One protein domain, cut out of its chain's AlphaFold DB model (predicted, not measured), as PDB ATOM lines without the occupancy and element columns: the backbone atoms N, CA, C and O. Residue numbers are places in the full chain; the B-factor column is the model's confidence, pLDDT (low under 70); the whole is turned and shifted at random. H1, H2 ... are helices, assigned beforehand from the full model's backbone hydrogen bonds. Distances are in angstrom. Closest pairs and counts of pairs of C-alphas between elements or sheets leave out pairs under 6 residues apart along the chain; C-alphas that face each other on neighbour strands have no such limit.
ATOM      1  N   PHE A 184     167.707 114.229 171.020       74.25
ATOM      2  CA  PHE A 184     168.450 115.454 171.323       74.25
ATOM      3  C   PHE A 184     169.706 115.200 172.176       74.25
ATOM      4  O   PHE A 184     170.728 115.844 171.968       74.25
ATOM      5  N   PHE A 185     169.657 114.282 173.141       76.31
ATOM      6  CA  PHE A 185     170.775 114.011 174.053       76.31
ATOM      7  C   PHE A 185     171.746 112.960 173.507       76.31
ATOM      8  O   PHE A 185     172.906 112.967 173.902       76.31
ATOM      9  N   LEU A 186     171.289 112.076 172.616       80.19
ATOM     10  CA  LEU A 186     172.127 111.048 171.989       80.19
ATOM     11  C   LEU A 186     172.943 111.596 170.812       80.19
ATOM     12  O   LEU A 186     174.089 111.202 170.624       80.19
ATOM     13  N   ASN A 187     172.368 112.529 170.050       82.31
ATOM     14  CA  ASN A 187     173.015 113.101 168.867       82.31
ATOM     15  C   ASN A 187     173.947 114.279 169.191       82.31
ATOM     16  O   ASN A 187     174.741 114.689 168.347       82.31
ATOM     17  N   ASN A 188     173.864 114.835 170.402       82.88
ATOM     18  CA  ASN A 188     174.750 115.900 170.867       82.88
ATOM     19  C   ASN A 188     175.781 115.360 171.856       82.88
ATOM     20  O   ASN A 188     175.524 114.427 172.611       82.88
ATOM     21  N   SER A 189     176.956 115.991 171.903       91.06
ATOM     22  CA  SER A 189     177.979 115.590 172.870       91.06
ATOM     23  C   SER A 189     177.499 115.802 174.312       91.06
ATOM     24  O   SER A 189     177.012 116.880 174.673       91.06
ATOM     25  N   PHE A 190     177.704 114.780 175.148       89.38
ATOM     26  CA  PHE A 190     177.369 114.803 176.573       89.38
ATOM     27  C   PHE A 190     177.899 116.061 177.271       89.38
ATOM     28  O   PHE A 190     177.153 116.755 177.960       89.38
ATOM     29  N   THR A 191     179.174 116.390 177.038       90.88
ATOM     30  CA  THR A 191     179.857 117.517 177.681       90.88
ATOM     31  C   THR A 191     179.208 118.857 177.353       90.88
ATOM     32  O   THR A 191     179.037 119.669 178.257       90.88
ATOM     33  N   VAL A 192     178.817 119.103 176.096       90.75
ATOM     34  CA  VAL A 192     178.204 120.384 175.699       90.75
ATOM     35  C   VAL A 192     176.836 120.549 176.349       90.75
ATOM     36  O   VAL A 192     176.546 121.614 176.886       90.75
ATOM     37  N   VAL A 193     176.010 119.500 176.359       86.81
ATOM     38  CA  VAL A 193     174.668 119.565 176.956       86.81
ATOM     39  C   VAL A 193     174.742 119.679 178.481       86.81
ATOM     40  O   VAL A 193     174.015 120.478 179.076       86.81
ATOM     41  N   PHE A 194     175.654 118.939 179.116       90.06
ATOM     42  CA  PHE A 194     175.947 119.071 180.543       90.06
ATOM     43  C   PHE A 194     176.394 120.487 180.898       90.06
ATOM     44  O   PHE A 194     175.799 121.120 181.770       90.06
ATOM     45  N   LEU A 195     177.401 121.007 180.196       92.00
ATOM     46  CA  LEU A 195     177.960 122.326 180.460       92.00
ATOM     47  C   LEU A 195     176.922 123.423 180.196       92.00
ATOM     48  O   LEU A 195     176.803 124.340 181.000       92.00
ATOM     49  N   LEU A 196     176.108 123.298 179.145       87.50
ATOM     50  CA  LEU A 196     175.013 124.223 178.852       87.50
ATOM     51  C   LEU A 196     174.015 124.318 180.016       87.50
ATOM     52  O   LEU A 196     173.694 125.417 180.472       87.50
ATOM     53  N   LEU A 197     173.541 123.173 180.514       82.81
ATOM     54  CA  LEU A 197     172.574 123.124 181.611       82.81
ATOM     55  C   LEU A 197     173.195 123.561 182.944       82.81
ATOM     56  O   LEU A 197     172.543 124.257 183.724       82.81
ATOM     57  N   PHE A 198     174.454 123.200 183.192       87.75
ATOM     58  CA  PHE A 198     175.195 123.612 184.379       87.75
ATOM     59  C   PHE A 198     175.436 125.127 184.407       87.75
ATOM     60  O   PHE A 198     175.111 125.772 185.404       87.75
ATOM     61  N   LEU A 199     175.939 125.723 183.317       89.88
ATOM     62  CA  LEU A 199     176.172 127.170 183.222       89.88
ATOM     63  C   LEU A 199     174.872 127.961 183.329       89.88
ATOM     64  O   LEU A 199     174.853 129.012 183.968       89.88
ATOM     65  N   PHE A 200     173.783 127.459 182.748       82.94
ATOM     66  CA  PHE A 200     172.475 128.091 182.872       82.94
ATOM     67  C   PHE A 200     171.996 128.134 184.331       82.94
ATOM     68  O   PHE A 200     171.686 129.209 184.850       82.94
ATOM     69  N   GLN A 201     171.996 126.988 185.023       82.06
ATOM     70  CA  GLN A 201     171.634 126.927 186.443       82.06
ATOM     71  C   GLN A 201     172.597 127.765 187.298       82.06
ATOM     72  O   GLN A 201     172.188 128.410 188.267       82.06
ATOM     73  N   PHE A 202     173.877 127.810 186.913       85.75
ATOM     74  CA  PHE A 202     174.870 128.624 187.590       85.75
ATOM     75  C   PHE A 202     174.549 130.124 187.477       85.75
ATOM     76  O   PHE A 202     174.576 130.843 188.483       85.75
ATOM     77  N   ASN A 203     174.204 130.578 186.272       86.69
ATOM     78  CA  ASN A 203     173.887 131.968 185.960       86.69
ATOM     79  C   ASN A 203     172.603 132.435 186.672       86.69
ATOM     80  O   ASN A 203     172.613 133.470 187.336       86.69
ATOM     81  N   MET A 204     171.550 131.612 186.665       77.38
ATOM     82  CA  MET A 204     170.289 131.904 187.367       77.38
ATOM     83  C   MET A 204     170.471 132.169 188.864       77.38
ATOM     84  O   MET A 204     169.831 133.052 189.429       77.38
ATOM     85  N   ILE A 205     171.381 131.449 189.515       80.44
ATOM     86  CA  ILE A 205     171.716 131.719 190.915       80.44
ATOM     87  C   ILE A 205     172.465 133.030 191.092       80.44
ATOM     88  O   ILE A 205     172.180 133.749 192.041       80.44
ATOM     89  N   GLY A 206     173.408 133.353 190.202       80.12
ATOM     90  CA  GLY A 206     174.104 134.641 190.261       80.12
ATOM     91  C   GLY A 206     173.109 135.798 190.180       80.12
ATOM     92  O   GLY A 206     173.160 136.725 190.983       80.12
ATOM     93  N   PHE A 207     172.127 135.671 189.288       74.44
ATOM     94  CA  PHE A 207     171.013 136.606 189.175       74.44
ATOM     95  C   PHE A 207     170.160 136.663 190.455       74.44
ATOM     96  O   PHE A 207     169.829 137.748 190.931       74.44
ATOM     97  N   SER A 208     169.878 135.510 191.070       73.75
ATOM     98  CA  SER A 208     169.148 135.429 192.341       73.75
ATOM     99  C   SER A 208     169.900 136.028 193.536       73.75
ATOM    100  O   SER A 208     169.241 136.488 194.461       73.75
ATOM    101  N   PHE A 209     171.238 136.028 193.548       72.75
ATOM    102  CA  PHE A 209     172.045 136.691 194.585       72.75
ATOM    103  C   PHE A 209     172.182 138.196 194.357       72.75
ATOM    104  O   PHE A 209     172.308 138.948 195.318       72.75
ATOM    105  N   MET A 210     172.146 138.640 193.100       72.50
ATOM    106  CA  MET A 210     172.267 140.053 192.743       72.50
ATOM    107  C   MET A 210     170.985 140.844 193.042       72.50
ATOM    108  O   MET A 210     171.054 141.980 193.499       72.50
ATOM    109  N   LEU A 211     169.810 140.266 192.786       66.38
ATOM    110  CA  LEU A 211     168.534 140.981 192.914       66.38
ATOM    111  C   LEU A 211     168.198 141.480 194.331       66.38
ATOM    112  O   LEU A 211     167.739 142.618 194.443       66.38
ATOM    113  N   PRO A 212     168.448 140.714 195.410       66.88
ATOM    114  CA  PRO A 212     168.214 141.180 196.774       66.88
ATOM    115  C   PRO A 212     169.002 142.444 197.151       66.88
ATOM    116  O   PRO A 212     168.560 143.181 198.022       66.88
ATOM    117  N   ALA A 213     170.120 142.749 196.478       69.38
ATOM    118  CA  ALA A 213     170.894 143.968 196.738       69.38
ATOM    119  C   ALA A 213     170.142 145.262 196.368       69.38
ATOM    120  O   ALA A 213     170.475 146.332 196.872       69.38
ATOM    121  N   PHE A 214     169.120 145.172 195.511       64.31
ATOM    122  CA  PHE A 214     168.294 146.312 195.097       64.31
ATOM    123  C   PHE A 214     166.962 146.403 195.850       64.31
ATOM    124  O   PHE A 214     166.211 147.357 195.658       64.31
ATOM    125  N   LEU A 215     166.652 145.415 196.692       64.44
ATOM    126  CA  LEU A 215     165.364 145.271 197.360       64.44
ATOM    127  C   LEU A 215     165.595 145.236 198.868       64.44
ATOM    128  O   LEU A 215     165.914 144.206 199.451       64.44
ATOM    129  N   SER A 216     165.433 146.392 199.501       56.09
ATOM    130  CA  SER A 216     165.688 146.623 200.927       56.09
ATOM    131  C   SER A 216     164.693 145.944 201.884       56.09
ATOM    132  O   SER A 216     164.822 146.100 203.096       56.09
ATOM    133  N   GLU A 217     163.716 145.181 201.381       58.00
ATOM    134  CA  GLU A 217     162.723 144.470 202.198       58.00
ATOM    135  C   GLU A 217     162.986 142.958 202.264       58.00
ATOM    136  O   GLU A 217     162.938 142.231 201.272       58.00
ATOM    137  N   SER A 218     163.193 142.459 203.484       49.69
ATOM    138  CA  SER A 218     163.492 141.054 203.795       49.69
ATOM    139  C   SER A 218     162.299 140.091 203.659       49.69
ATOM    140  O   SER A 218     162.492 138.877 203.701       49.69
ATOM    141  N   ALA A 219     161.076 140.592 203.447       48.56
ATOM    142  CA  ALA A 219     159.849 139.786 203.383       48.56
ATOM    143  C   ALA A 219     159.573 139.126 202.008       48.56
ATOM    144  O   ALA A 219     158.610 138.379 201.865       48.56
ATOM    145  N   SER A 220     160.410 139.374 200.992       49.78
ATOM    146  CA  SER A 220     160.041 139.202 199.572       49.78
ATOM    147  C   SER A 220     160.910 138.207 198.769       49.78
ATOM    148  O   SER A 220     160.813 138.119 197.547       49.78
ATOM    149  N   SER A 221     161.765 137.404 199.413       50.88
ATOM    150  CA  SER A 221     162.689 136.500 198.690       50.88
ATOM    151  C   SER A 221     161.967 135.457 197.809       50.88
ATOM    152  O   SER A 221     162.376 135.186 196.678       50.88
ATOM    153  N   SER A 222     160.826 134.928 198.269       59.47
ATOM    154  CA  SER A 222     159.993 134.002 197.486       59.47
ATOM    155  C   SER A 222     159.193 134.695 196.375       59.47
ATOM    156  O   SER A 222     159.022 134.116 195.301       59.47
ATOM    157  N   MET A 223     158.746 135.937 196.588       62.59
ATOM    158  CA  MET A 223     158.015 136.715 195.581       62.59
ATOM    159  C   MET A 223     158.919 137.102 194.413       62.59
ATOM    160  O   MET A 223     158.537 136.922 193.258       62.59
ATOM    161  N   ILE A 224     160.148 137.549 194.690       64.75
ATOM    162  CA  ILE A 224     161.137 137.851 193.649       64.75
ATOM    163  C   ILE A 224     161.405 136.624 192.777       64.75
ATOM    164  O   ILE A 224     161.356 136.728 191.553       64.75
ATOM    165  N   GLY A 225     161.621 135.454 193.387       66.44
ATOM    166  CA  GLY A 225     161.829 134.209 192.643       66.44
ATOM    167  C   GLY A 225     160.663 133.882 191.706       66.44
ATOM    168  O   GLY A 225     160.872 133.488 190.558       66.44
ATOM    169  N   PHE A 226     159.433 134.118 192.167       66.81
ATOM    170  CA  PHE A 226     158.223 133.924 191.374       66.81
ATOM    171  C   PHE A 226     158.100 134.922 190.208       66.81
ATOM    172  O   PHE A 226     157.786 134.515 189.090       66.81
ATOM    173  N   TYR A 227     158.423 136.203 190.414       69.88
ATOM    174  CA  TYR A 227     158.426 137.202 189.337       69.88
ATOM    175  C   TYR A 227     159.478 136.910 188.263       69.88
ATOM    176  O   TYR A 227     159.184 137.022 187.072       69.88
ATOM    177  N   ILE A 228     160.680 136.482 188.662       72.12
ATOM    178  CA  ILE A 228     161.730 136.059 187.721       72.12
ATOM    179  C   ILE A 228     161.257 134.858 186.902       72.12
ATOM    180  O   ILE A 228     161.490 134.806 185.696       72.12
ATOM    181  N   PHE A 229     160.578 133.901 187.542       71.81
ATOM    182  CA  PHE A 229     160.022 132.738 186.862       71.81
ATOM    183  C   PHE A 229     158.946 133.128 185.837       71.81
ATOM    184  O   PHE A 229     159.013 132.680 184.694       71.81
ATOM    185  N   ILE A 230     158.003 134.007 186.204       73.38
ATOM    186  CA  ILE A 230     156.973 134.518 185.283       73.38
ATOM    187  C   ILE A 230     157.612 135.251 184.102       73.38
ATOM    188  O   ILE A 230     157.265 134.978 182.954       73.38
ATOM    189  N   ALA A 231     158.562 136.153 184.362       72.94
ATOM    190  CA  ALA A 231     159.284 136.858 183.308       72.94
ATOM    191  C   ALA A 231     160.033 135.876 182.391       72.94
ATOM    192  O   ALA A 231     159.976 136.010 181.175       72.94
ATOM    193  N   GLY A 232     160.660 134.845 182.970       72.00
ATOM    194  CA  GLY A 232     161.285 133.723 182.264       72.00
ATOM    195  C   GLY A 232     160.340 133.035 181.291       72.00
ATOM    196  O   GLY A 232     160.625 132.948 180.098       72.00
ATOM    197  N   TYR A 233     159.191 132.600 181.797       73.31
ATOM    198  CA  TYR A 233     158.186 131.892 181.015       73.31
ATOM    199  C   TYR A 233     157.594 132.754 179.891       73.31
ATOM    200  O   TYR A 233     157.513 132.314 178.744       73.31
ATOM    201  N   LEU A 234     157.220 134.003 180.188       75.25
ATOM    202  CA  LEU A 234     156.705 134.932 179.175       75.25
ATOM    203  C   LEU A 234     157.733 135.175 178.068       75.25
ATOM    204  O   LEU A 234     157.393 135.245 176.887       75.25
ATOM    205  N   GLN A 235     159.006 135.239 178.440       72.12
ATOM    206  CA  GLN A 235     160.089 135.469 177.507       72.12
ATOM    207  C   GLN A 235     160.364 134.263 176.590       72.12
ATOM    208  O   GLN A 235     160.615 134.446 175.396       72.12
ATOM    209  N   GLU A 236     160.254 133.030 177.094       68.75
ATOM    210  CA  GLU A 236     160.330 131.819 176.260       68.75
ATOM    211  C   GLU A 236     159.266 131.817 175.156       68.75
ATOM    212  O   GLU A 236     159.522 131.390 174.025       68.75
ATOM    213  N   GLN A 237     158.076 132.342 175.454       68.50
ATOM    214  CA  GLN A 237     157.003 132.464 174.475       68.50
ATOM    215  C   GLN A 237     157.355 133.487 173.385       68.50
ATOM    216  O   GLN A 237     157.160 133.198 172.206       68.50
ATOM    217  N   LEU A 238     157.955 134.628 173.741       69.19
ATOM    218  CA  LEU A 238     158.408 135.646 172.778       69.19
ATOM    219  C   LEU A 238     159.521 135.136 171.847       69.19
ATOM    220  O   LEU A 238     159.547 135.465 170.660       69.19
ATOM    221  N   MET A 239     160.405 134.277 172.354       68.75
ATOM    222  CA  MET A 239     161.496 133.675 171.578       68.75
ATOM    223  C   MET A 239     161.006 132.731 170.473       68.75
ATOM    224  O   MET A 239     161.643 132.628 169.417       68.75
ATOM    225  N   LYS A 240     159.856 132.072 170.667       64.50
ATOM    226  CA  LYS A 240     159.217 131.244 169.626       64.50
ATOM    227  C   LYS A 240     158.788 132.081 168.419       64.50
ATOM    228  O   LYS A 240     158.870 131.597 167.295       64.50
ATOM    229  N   PHE A 241     158.444 133.351 168.636       65.31
ATOM    230  CA  PHE A 241     158.111 134.313 167.580       65.31
ATOM    231  C   PHE A 241     159.343 134.944 166.900       65.31
ATOM    232  O   PHE A 241     159.199 135.803 166.034       65.31
ATOM    233  N   GLY A 242     160.567 134.528 167.251       65.06
ATOM    234  CA  GLY A 242     161.800 134.967 166.582       65.06
ATOM    235  C   GLY A 242     162.417 136.269 167.114       65.06
ATOM    236  O   GLY A 242     163.477 136.681 166.643       65.06
ATOM    237  N   PHE A 243     161.817 136.897 168.122       62.78
ATOM    238  CA  PHE A 243     162.374 138.045 168.847       62.78
ATOM    239  C   PHE A 243     163.359 137.568 169.931       62.78
ATOM    240  O   PHE A 243     163.067 136.545 170.540       62.78
ATOM    241  N   PRO A 244     164.499 138.226 170.248       63.09
ATOM    242  CA  PRO A 244     165.170 139.389 169.646       63.09
ATOM    243  C   PRO A 244     166.339 139.015 168.700       63.09
ATOM    244  O   PRO A 244     167.146 139.864 168.319       63.09
ATOM    245  N   TYR A 245     166.487 137.738 168.335       67.00
ATOM    246  CA  TYR A 245     167.615 137.249 167.522       67.00
ATOM    247  C   TYR A 245     167.334 137.224 166.010       67.00
ATOM    248  O   TYR A 245     168.093 136.605 165.264       67.00
ATOM    249  N   ASN A 246     166.284 137.903 165.543       67.88
ATOM    250  CA  ASN A 246     166.027 138.084 164.116       67.88
ATOM    251  C   ASN A 246     167.054 139.045 163.484       67.88
ATOM    252  O   ASN A 246     167.651 139.865 164.189       67.88
ATOM    253  N   THR A 247     167.290 138.949 162.176       66.31
ATOM    254  CA  THR A 247     168.248 139.794 161.434       66.31
ATOM    255  C   THR A 247     167.877 141.281 161.450       66.31
ATOM    256  O   THR A 247     168.763 142.117 161.325       66.31
ATOM    257  N   SER A 248     166.605 141.614 161.694       68.06
ATOM    258  CA  SER A 248     166.103 142.996 161.780       68.06
ATOM    259  C   SER A 248     166.228 143.658 163.161       68.06
ATOM    260  O   SER A 248     165.815 144.805 163.322       68.06
ATOM    261  N   SER A 249     166.741 142.970 164.188       65.56
ATOM    262  CA  SER A 249     166.811 143.509 165.558       65.56
ATOM    263  C   SER A 249     168.156 144.183 165.846       65.56
ATOM    264  O   SER A 249     169.210 143.608 165.577       65.56
ATOM    265  N   SER A 250     168.133 145.386 166.435       77.00
ATOM    266  CA  SER A 250     169.363 146.141 166.708       77.00
ATOM    267  C   SER A 250     170.245 145.475 167.773       77.00
ATOM    268  O   SER A 250     169.759 144.822 168.703       77.00
ATOM    269  N   ASN A 251     171.565 145.663 167.649       77.38
ATOM    270  CA  ASN A 251     172.565 145.030 168.516       77.38
ATOM    271  C   ASN A 251     172.344 145.336 170.005       77.38
ATOM    272  O   ASN A 251     172.520 144.457 170.841       77.38
ATOM    273  N   MET A 252     171.887 146.546 170.336       78.00
ATOM    274  CA  MET A 252     171.635 146.954 171.721       78.00
ATOM    275  C   MET A 252     170.518 146.135 172.380       78.00
ATOM    276  O   MET A 252     170.683 145.674 173.508       78.00
ATOM    277  N   HIS A 253     169.420 145.874 171.664       74.88
ATOM    278  CA  HIS A 253     168.341 145.032 172.181       74.88
ATOM    279  C   HIS A 253     168.830 143.595 172.375       74.88
ATOM    280  O   HIS A 253     168.580 143.005 173.420       74.88
ATOM    281  N   ARG A 254     169.598 143.046 171.426       78.75
ATOM    282  CA  ARG A 254     170.199 141.710 171.570       78.75
ATOM    283  C   ARG A 254     171.073 141.601 172.820       78.75
ATOM    284  O   ARG A 254     170.939 140.621 173.544       78.75
ATOM    285  N   THR A 255     171.904 142.604 173.104       81.44
ATOM    286  CA  THR A 255     172.768 142.605 174.293       81.44
ATOM    287  C   THR A 255     171.957 142.675 175.587       81.44
ATOM    288  O   THR A 255     172.150 141.835 176.463       81.44
ATOM    289  N   ILE A 256     170.999 143.604 175.690       82.56
ATOM    290  CA  ILE A 256     170.146 143.748 176.885       82.56
ATOM    291  C   ILE A 256     169.360 142.459 177.142       82.56
ATOM    292  O   ILE A 256     169.331 141.952 178.261       82.56
ATOM    293  N   TRP A 257     168.783 141.875 176.094       78.69
ATOM    294  CA  TRP A 257     168.017 140.640 176.217       78.69
ATOM    295  C   TRP A 257     168.890 139.406 176.466       78.69
ATOM    296  O   TRP A 257     168.422 138.463 177.101       78.69
ATOM    297  N   SER A 258     170.150 139.396 176.025       83.50
ATOM    298  CA  SER A 258     171.091 138.306 176.320       83.50
ATOM    299  C   SER A 258     171.524 138.259 177.788       83.50
ATOM    300  O   SER A 258     171.907 137.198 178.267       83.50
ATOM    301  N   LEU A 259     171.415 139.377 178.517       81.88
ATOM    302  CA  LEU A 259     171.719 139.425 179.949       81.88
ATOM    303  C   LEU A 259     170.741 138.570 180.769       81.88
ATOM    304  O   LEU A 259     171.082 138.100 181.852       81.88
ATOM    305  N   PHE A 260     169.531 138.348 180.248       82.88
ATOM    306  CA  PHE A 260     168.525 137.535 180.911       82.88
ATOM    307  C   PHE A 260     168.775 136.035 180.659       82.88
ATOM    308  O   PHE A 260     168.670 135.583 179.511       82.88
ATOM    309  N   PRO A 261     169.075 135.225 181.695       79.81
ATOM    310  CA  PRO A 261     169.613 133.873 181.499       79.81
ATOM    311  C   PRO A 261     168.717 132.903 180.696       79.81
ATOM    312  O   PRO A 261     169.257 132.143 179.885       79.81
ATOM    313  N   PRO A 262     167.372 132.925 180.828       76.00
ATOM    314  CA  PRO A 262     166.478 132.081 180.021       76.00
ATOM    315  C   PRO A 262     166.580 132.300 178.500       76.00
ATOM    316  O   PRO A 262     166.406 131.359 177.718       76.00
ATOM    317  N   ASN A 263     166.928 133.513 178.057       81.38
ATOM    318  CA  ASN A 263     167.060 133.826 176.631       81.38
ATOM    319  C   ASN A 263     168.245 133.111 175.988       81.38
ATOM    320  O   ASN A 263     168.137 132.592 174.873       81.38
ATOM    321  N   LEU A 264     169.376 133.079 176.695       83.06
ATOM    322  CA  LEU A 264     170.584 132.400 176.237       83.06
ATOM    323  C   LEU A 264     170.363 130.891 176.142       83.06
ATOM    324  O   LEU A 264     170.731 130.289 175.133       83.06
ATOM    325  N   LEU A 265     169.700 130.295 177.141       78.50
ATOM    326  CA  LEU A 265     169.363 128.871 177.121       78.50
ATOM    327  C   LEU A 265     168.486 128.532 175.914       78.50
ATOM    328  O   LEU A 265     168.815 127.626 175.154       78.50
ATOM    329  N   THR A 266     167.408 129.289 175.700       75.56
ATOM    330  CA  THR A 266     166.471 129.044 174.592       75.56
ATOM    331  C   THR A 266     167.174 129.114 173.236       75.56
ATOM    332  O   THR A 266     166.956 128.266 172.369       75.56
ATOM    333  N   LYS A 267     168.067 130.093 173.047       79.00
ATOM    334  CA  LYS A 267     168.853 130.214 171.813       79.00
ATOM    335  C   LYS A 267     169.818 129.041 171.632       79.00
ATOM    336  O   LYS A 267     169.910 128.513 170.527       79.00
ATOM    337  N   ALA A 268     170.515 128.630 172.690       81.06
ATOM    338  CA  ALA A 268     171.454 127.515 172.643       81.06
ATOM    339  C   ALA A 268     170.754 126.175 172.366       81.06
ATOM    340  O   ALA A 268     171.204 125.419 171.510       81.06
ATOM    341  N   VAL A 269     169.618 125.911 173.022       78.25
ATOM    342  CA  VAL A 269     168.795 124.716 172.773       78.25
ATOM    343  C   VAL A 269     168.278 124.708 171.339       78.25
ATOM    344  O   VAL A 269     168.344 123.670 170.689       78.25
ATOM    345  N   LYS A 270     167.830 125.856 170.812       78.81
ATOM    346  CA  LYS A 270     167.406 125.976 169.410       78.81
ATOM    347  C   LYS A 270     168.536 125.621 168.439       78.81
ATOM    348  O   LYS A 270     168.325 124.823 167.540       78.81
ATOM    349  N   LEU A 271     169.743 126.147 168.658       82.06
ATOM    350  CA  LEU A 271     170.906 125.831 167.818       82.06
ATOM    351  C   LEU A 271     171.291 124.344 167.878       82.06
ATOM    352  O   LEU A 271     171.595 123.753 166.845       82.06
ATOM    353  N   LEU A 272     171.249 123.724 169.062       76.25
ATOM    354  CA  LEU A 272     171.490 122.282 169.204       76.25
ATOM    355  C   LEU A 272     170.388 121.443 168.541       76.25
ATOM    356  O   LEU A 272     170.675 120.413 167.929       76.25
ATOM    357  N   ALA A 273     169.131 121.874 168.635       78.31
ATOM    358  CA  ALA A 273     168.009 121.198 167.993       78.31
ATOM    359  C   ALA A 273     168.118 121.262 166.459       78.31
ATOM    360  O   ALA A 273     167.932 120.241 165.799       78.31
ATOM    361  N   ASP A 274     168.503 122.417 165.908       76.88
ATOM    362  CA  ASP A 274     168.732 122.611 164.470       76.88
ATOM    363  C   ASP A 274     169.916 121.759 163.958       76.88
ATOM    364  O   ASP A 274     169.863 121.175 162.872       76.88
ATOM    365  N   ALA A 275     170.981 121.620 164.755       79.88
ATOM    366  CA  ALA A 275     172.097 120.728 164.427       79.88
ATOM    367  C   ALA A 275     171.671 119.248 164.432       79.88
ATOM    368  O   ALA A 275     172.063 118.475 163.554       79.88
ATOM    369  N   THR A 276     170.818 118.866 165.386       76.75
ATOM    370  CA  THR A 276     170.299 117.496 165.510       76.75
ATOM    371  C   THR A 276     169.408 117.127 164.328       76.75
ATOM    372  O   THR A 276     169.566 116.056 163.746       76.75
ATOM    373  N   SER A 277     168.491 118.015 163.937       78.62
ATOM    374  CA  SER A 277     167.589 117.771 162.808       78.62
ATOM    375  C   SER A 277     168.351 117.657 161.488       78.62
ATOM    376  O   SER A 277     168.047 116.779 160.683       78.62
ATOM    377  N   THR A 278     169.394 118.469 161.292       79.88
ATOM    378  CA  THR A 278     170.253 118.405 160.101       79.88
ATOM    379  C   THR A 278     170.952 117.048 159.979       79.88
ATOM    380  O   THR A 278     170.951 116.452 158.900       79.88
ATOM    381  N   LEU A 279     171.494 116.524 161.084       78.56
ATOM    382  CA  LEU A 279     172.136 115.207 161.124       78.56
ATOM    383  C   LEU A 279     171.139 114.091 160.775       78.56
ATOM    384  O   LEU A 279     171.415 113.265 159.906       78.56
ATOM    385  N   VAL A 280     169.950 114.113 161.387       76.75
ATOM    386  CA  VAL A 280     168.890 113.121 161.132       76.75
ATOM    387  C   VAL A 280     168.439 113.144 159.667       76.75
ATOM    388  O   VAL A 280     168.279 112.089 159.049       76.75
ATOM    389  N   ILE A 281     168.278 114.333 159.079       79.94
ATOM    390  CA  ILE A 281     167.913 114.486 157.665       79.94
ATOM    391  C   ILE A 281     169.003 113.892 156.765       79.94
ATOM    392  O   ILE A 281     168.686 113.081 155.894       79.94
ATOM    393  N   LEU A 282     170.276 114.216 156.999       82.06
ATOM    394  CA  LEU A 282     171.407 113.678 156.232       82.06
ATOM    395  C   LEU A 282     171.476 112.147 156.283       82.06
ATOM    396  O   LEU A 282     171.665 111.501 155.249       82.06
ATOM    397  N   GLU A 283     171.264 111.547 157.453       83.56
ATOM    398  CA  GLU A 283     171.222 110.089 157.575       83.56
ATOM    399  C   GLU A 283     170.028 109.459 156.858       83.56
ATOM    400  O   GLU A 283     170.154 108.364 156.296       83.56
ATOM    401  N   SER A 284     168.867 110.117 156.888       82.44
ATOM    402  CA  SER A 284     167.664 109.638 156.202       82.44
ATOM    403  C   SER A 284     167.849 109.650 154.680       82.44
ATOM    404  O   SER A 284     167.568 108.651 154.016       82.44
ATOM    405  N   VAL A 285     168.434 110.725 154.142       88.31
ATOM    406  CA  VAL A 285     168.743 110.880 152.715       88.31
ATOM    407  C   VAL A 285     169.836 109.900 152.290       88.31
ATOM    408  O   VAL A 285     169.701 109.231 151.267       88.31
ATOM    409  N   GLY A 286     170.887 109.731 153.099       86.25
ATOM    410  CA  GLY A 286     171.953 108.761 152.837       86.25
ATOM    411  C   GLY A 286     171.463 107.308 152.830       86.25
ATOM    412  O   GLY A 286     171.902 106.513 151.998       86.25
ATOM    413  N   ARG A 287     170.522 106.947 153.716       84.19
ATOM    414  CA  ARG A 287     169.856 105.631 153.686       84.19
ATOM    415  C   ARG A 287     168.995 105.453 152.440       84.19
ATOM    416  O   ARG A 287     169.100 104.414 151.794       84.19
ATOM    417  N   ALA A 288     168.198 106.455 152.077       85.75
ATOM    418  CA  ALA A 288     167.383 106.412 150.867       85.75
ATOM    419  C   ALA A 288     168.247 106.234 149.605       85.75
ATOM    420  O   ALA A 288     167.962 105.364 148.786       85.75
ATOM    421  N   ALA A 289     169.356 106.973 149.492       86.25
ATOM    422  CA  ALA A 289     170.289 106.858 148.373       86.25
ATOM    423  C   ALA A 289     170.926 105.461 148.268       86.25
ATOM    424  O   ALA A 289     171.005 104.909 147.172       86.25
ATOM    425  N   ARG A 290     171.329 104.853 149.395       86.25
ATOM    426  CA  ARG A 290     171.859 103.475 149.408       86.25
ATOM    427  C   ARG A 290     170.828 102.446 148.952       86.25
ATOM    428  O   ARG A 290     171.172 101.564 148.175       86.25
ATOM    429  N   ASN A 291     169.579 102.580 149.393       87.00
ATOM    430  CA  ASN A 291     168.502 101.675 148.986       87.00
ATOM    431  C   ASN A 291     168.215 101.783 147.479       87.00
ATOM    432  O   ASN A 291     168.021 100.768 146.819       87.00
ATOM    433  N   VAL A 292     168.247 103.002 146.926       85.12
ATOM    434  CA  VAL A 292     168.090 103.229 145.481       85.12
ATOM    435  C   VAL A 292     169.262 102.637 144.696       85.12
ATOM    436  O   VAL A 292     169.037 101.959 143.701       85.12
ATOM    437  N   LEU A 293     170.504 102.817 145.157       81.75
ATOM    438  CA  LEU A 293     171.690 102.223 144.523       81.75
ATOM    439  C   LEU A 293     171.665 100.686 144.521       81.75
ATOM    440  O   LEU A 293     172.119 100.081 143.557       81.75
ATOM    441  N   GLN A 294     171.112 100.054 145.559       82.00
ATOM    442  CA  GLN A 294     170.939  98.596 145.620       82.00
ATOM    443  C   GLN A 294     169.800  98.069 144.731       82.00
ATOM    444  O   GLN A 294     169.762  96.877 144.442       82.00
ATOM    445  N   MET A 295     168.881  98.934 144.290       79.62
ATOM    446  CA  MET A 295     167.815  98.586 143.341       79.62
ATOM    447  C   MET A 295     168.253  98.682 141.875       79.62
ATOM    448  O   MET A 295     167.511  98.235 141.002       79.62
ATOM    449  N   ILE A 296     169.434  99.235 141.585       77.50
ATOM    450  CA  ILE A 296     169.990  99.245 140.230       77.50
ATOM    451  C   ILE A 296     170.658  97.878 139.999       77.50
ATOM    452  O   ILE A 296     171.644  97.575 140.675       77.50
ATOM    453  N   PRO A 297     170.143  97.025 139.093       73.50
ATOM    454  CA  PRO A 297     170.782  95.750 138.792       73.50
ATOM    455  C   PRO A 297     172.178  96.010 138.215       73.50
ATOM    456  O   PRO A 297     172.351  96.894 137.375       73.50
ATOM    457  N   SER A 298     173.176  95.261 138.690       64.38
ATOM    458  CA  SER A 298     174.520  95.284 138.107       64.38
ATOM    459  C   SER A 298     174.436  94.717 136.692       64.38
ATOM    460  O   SER A 298     174.153  93.534 136.514       64.38
ATOM    461  N   VAL A 299     174.598  95.599 135.704       57.53
ATOM    462  CA  VAL A 299     174.744  95.260 134.282       57.53
ATOM    463  C   VAL A 299     176.195  94.902 134.003       57.53
ATOM    464  O   VAL A 299     177.074  95.622 134.529       57.53
TER     465      VAL A 299
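AT A GLANCE: This is residues 184 to 299 of the 299 residues of an uncharacterized protein of Punica granatum (UniProt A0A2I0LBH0). A small helical body has one long arm: the start of H4 packs on H1 and H2, H3 makes a corner with it, and residues 281 to 299 stick out. The 116 printed residues include four named helices, H1 to H4, and no named strand: all helix, extended, radius of gyration of the C-alphas 21.4 A, spans 85 by 33 by 19 A.

HOW THE PARTS SIT: H1, residues 190 to 214, is close but not clearly touching H2, residues 221 to 240; closest C-alphas Ser 208 and Gly 225, 7.4 A. H3, residues 251 to 258, is about perpendicular, at 85 degrees, to H4, residues 261 to 294. H4 touches H1 with residues 261 to 268 alone, opposite ways; closest C-alphas Met 204 and Pro 261, 6.2 A. H4 touches H2 with residues 262 to 266 alone; closest C-alphas Gly 232 and Pro 262, 5.9 A. Every O i to N i+4 pair is within hydrogen-bond range in H2, H3 and H4, and 18 of 21 in H1.

IN THESE COORDINATES: H1 begins at C-alpha 190 (177.369, 114.803, 176.573) and spans 37.7 A; H2 spans 29.7 A, H3 10.4 A. H4 spans 50.3 A, ending at C-alpha 294 (170.939, 98.596, 145.620).

THE WHOLE: The printed part has no cut and no long link. Residues 211 to 227, 236 to 249 and 298 to 299 have pLDDT under 70.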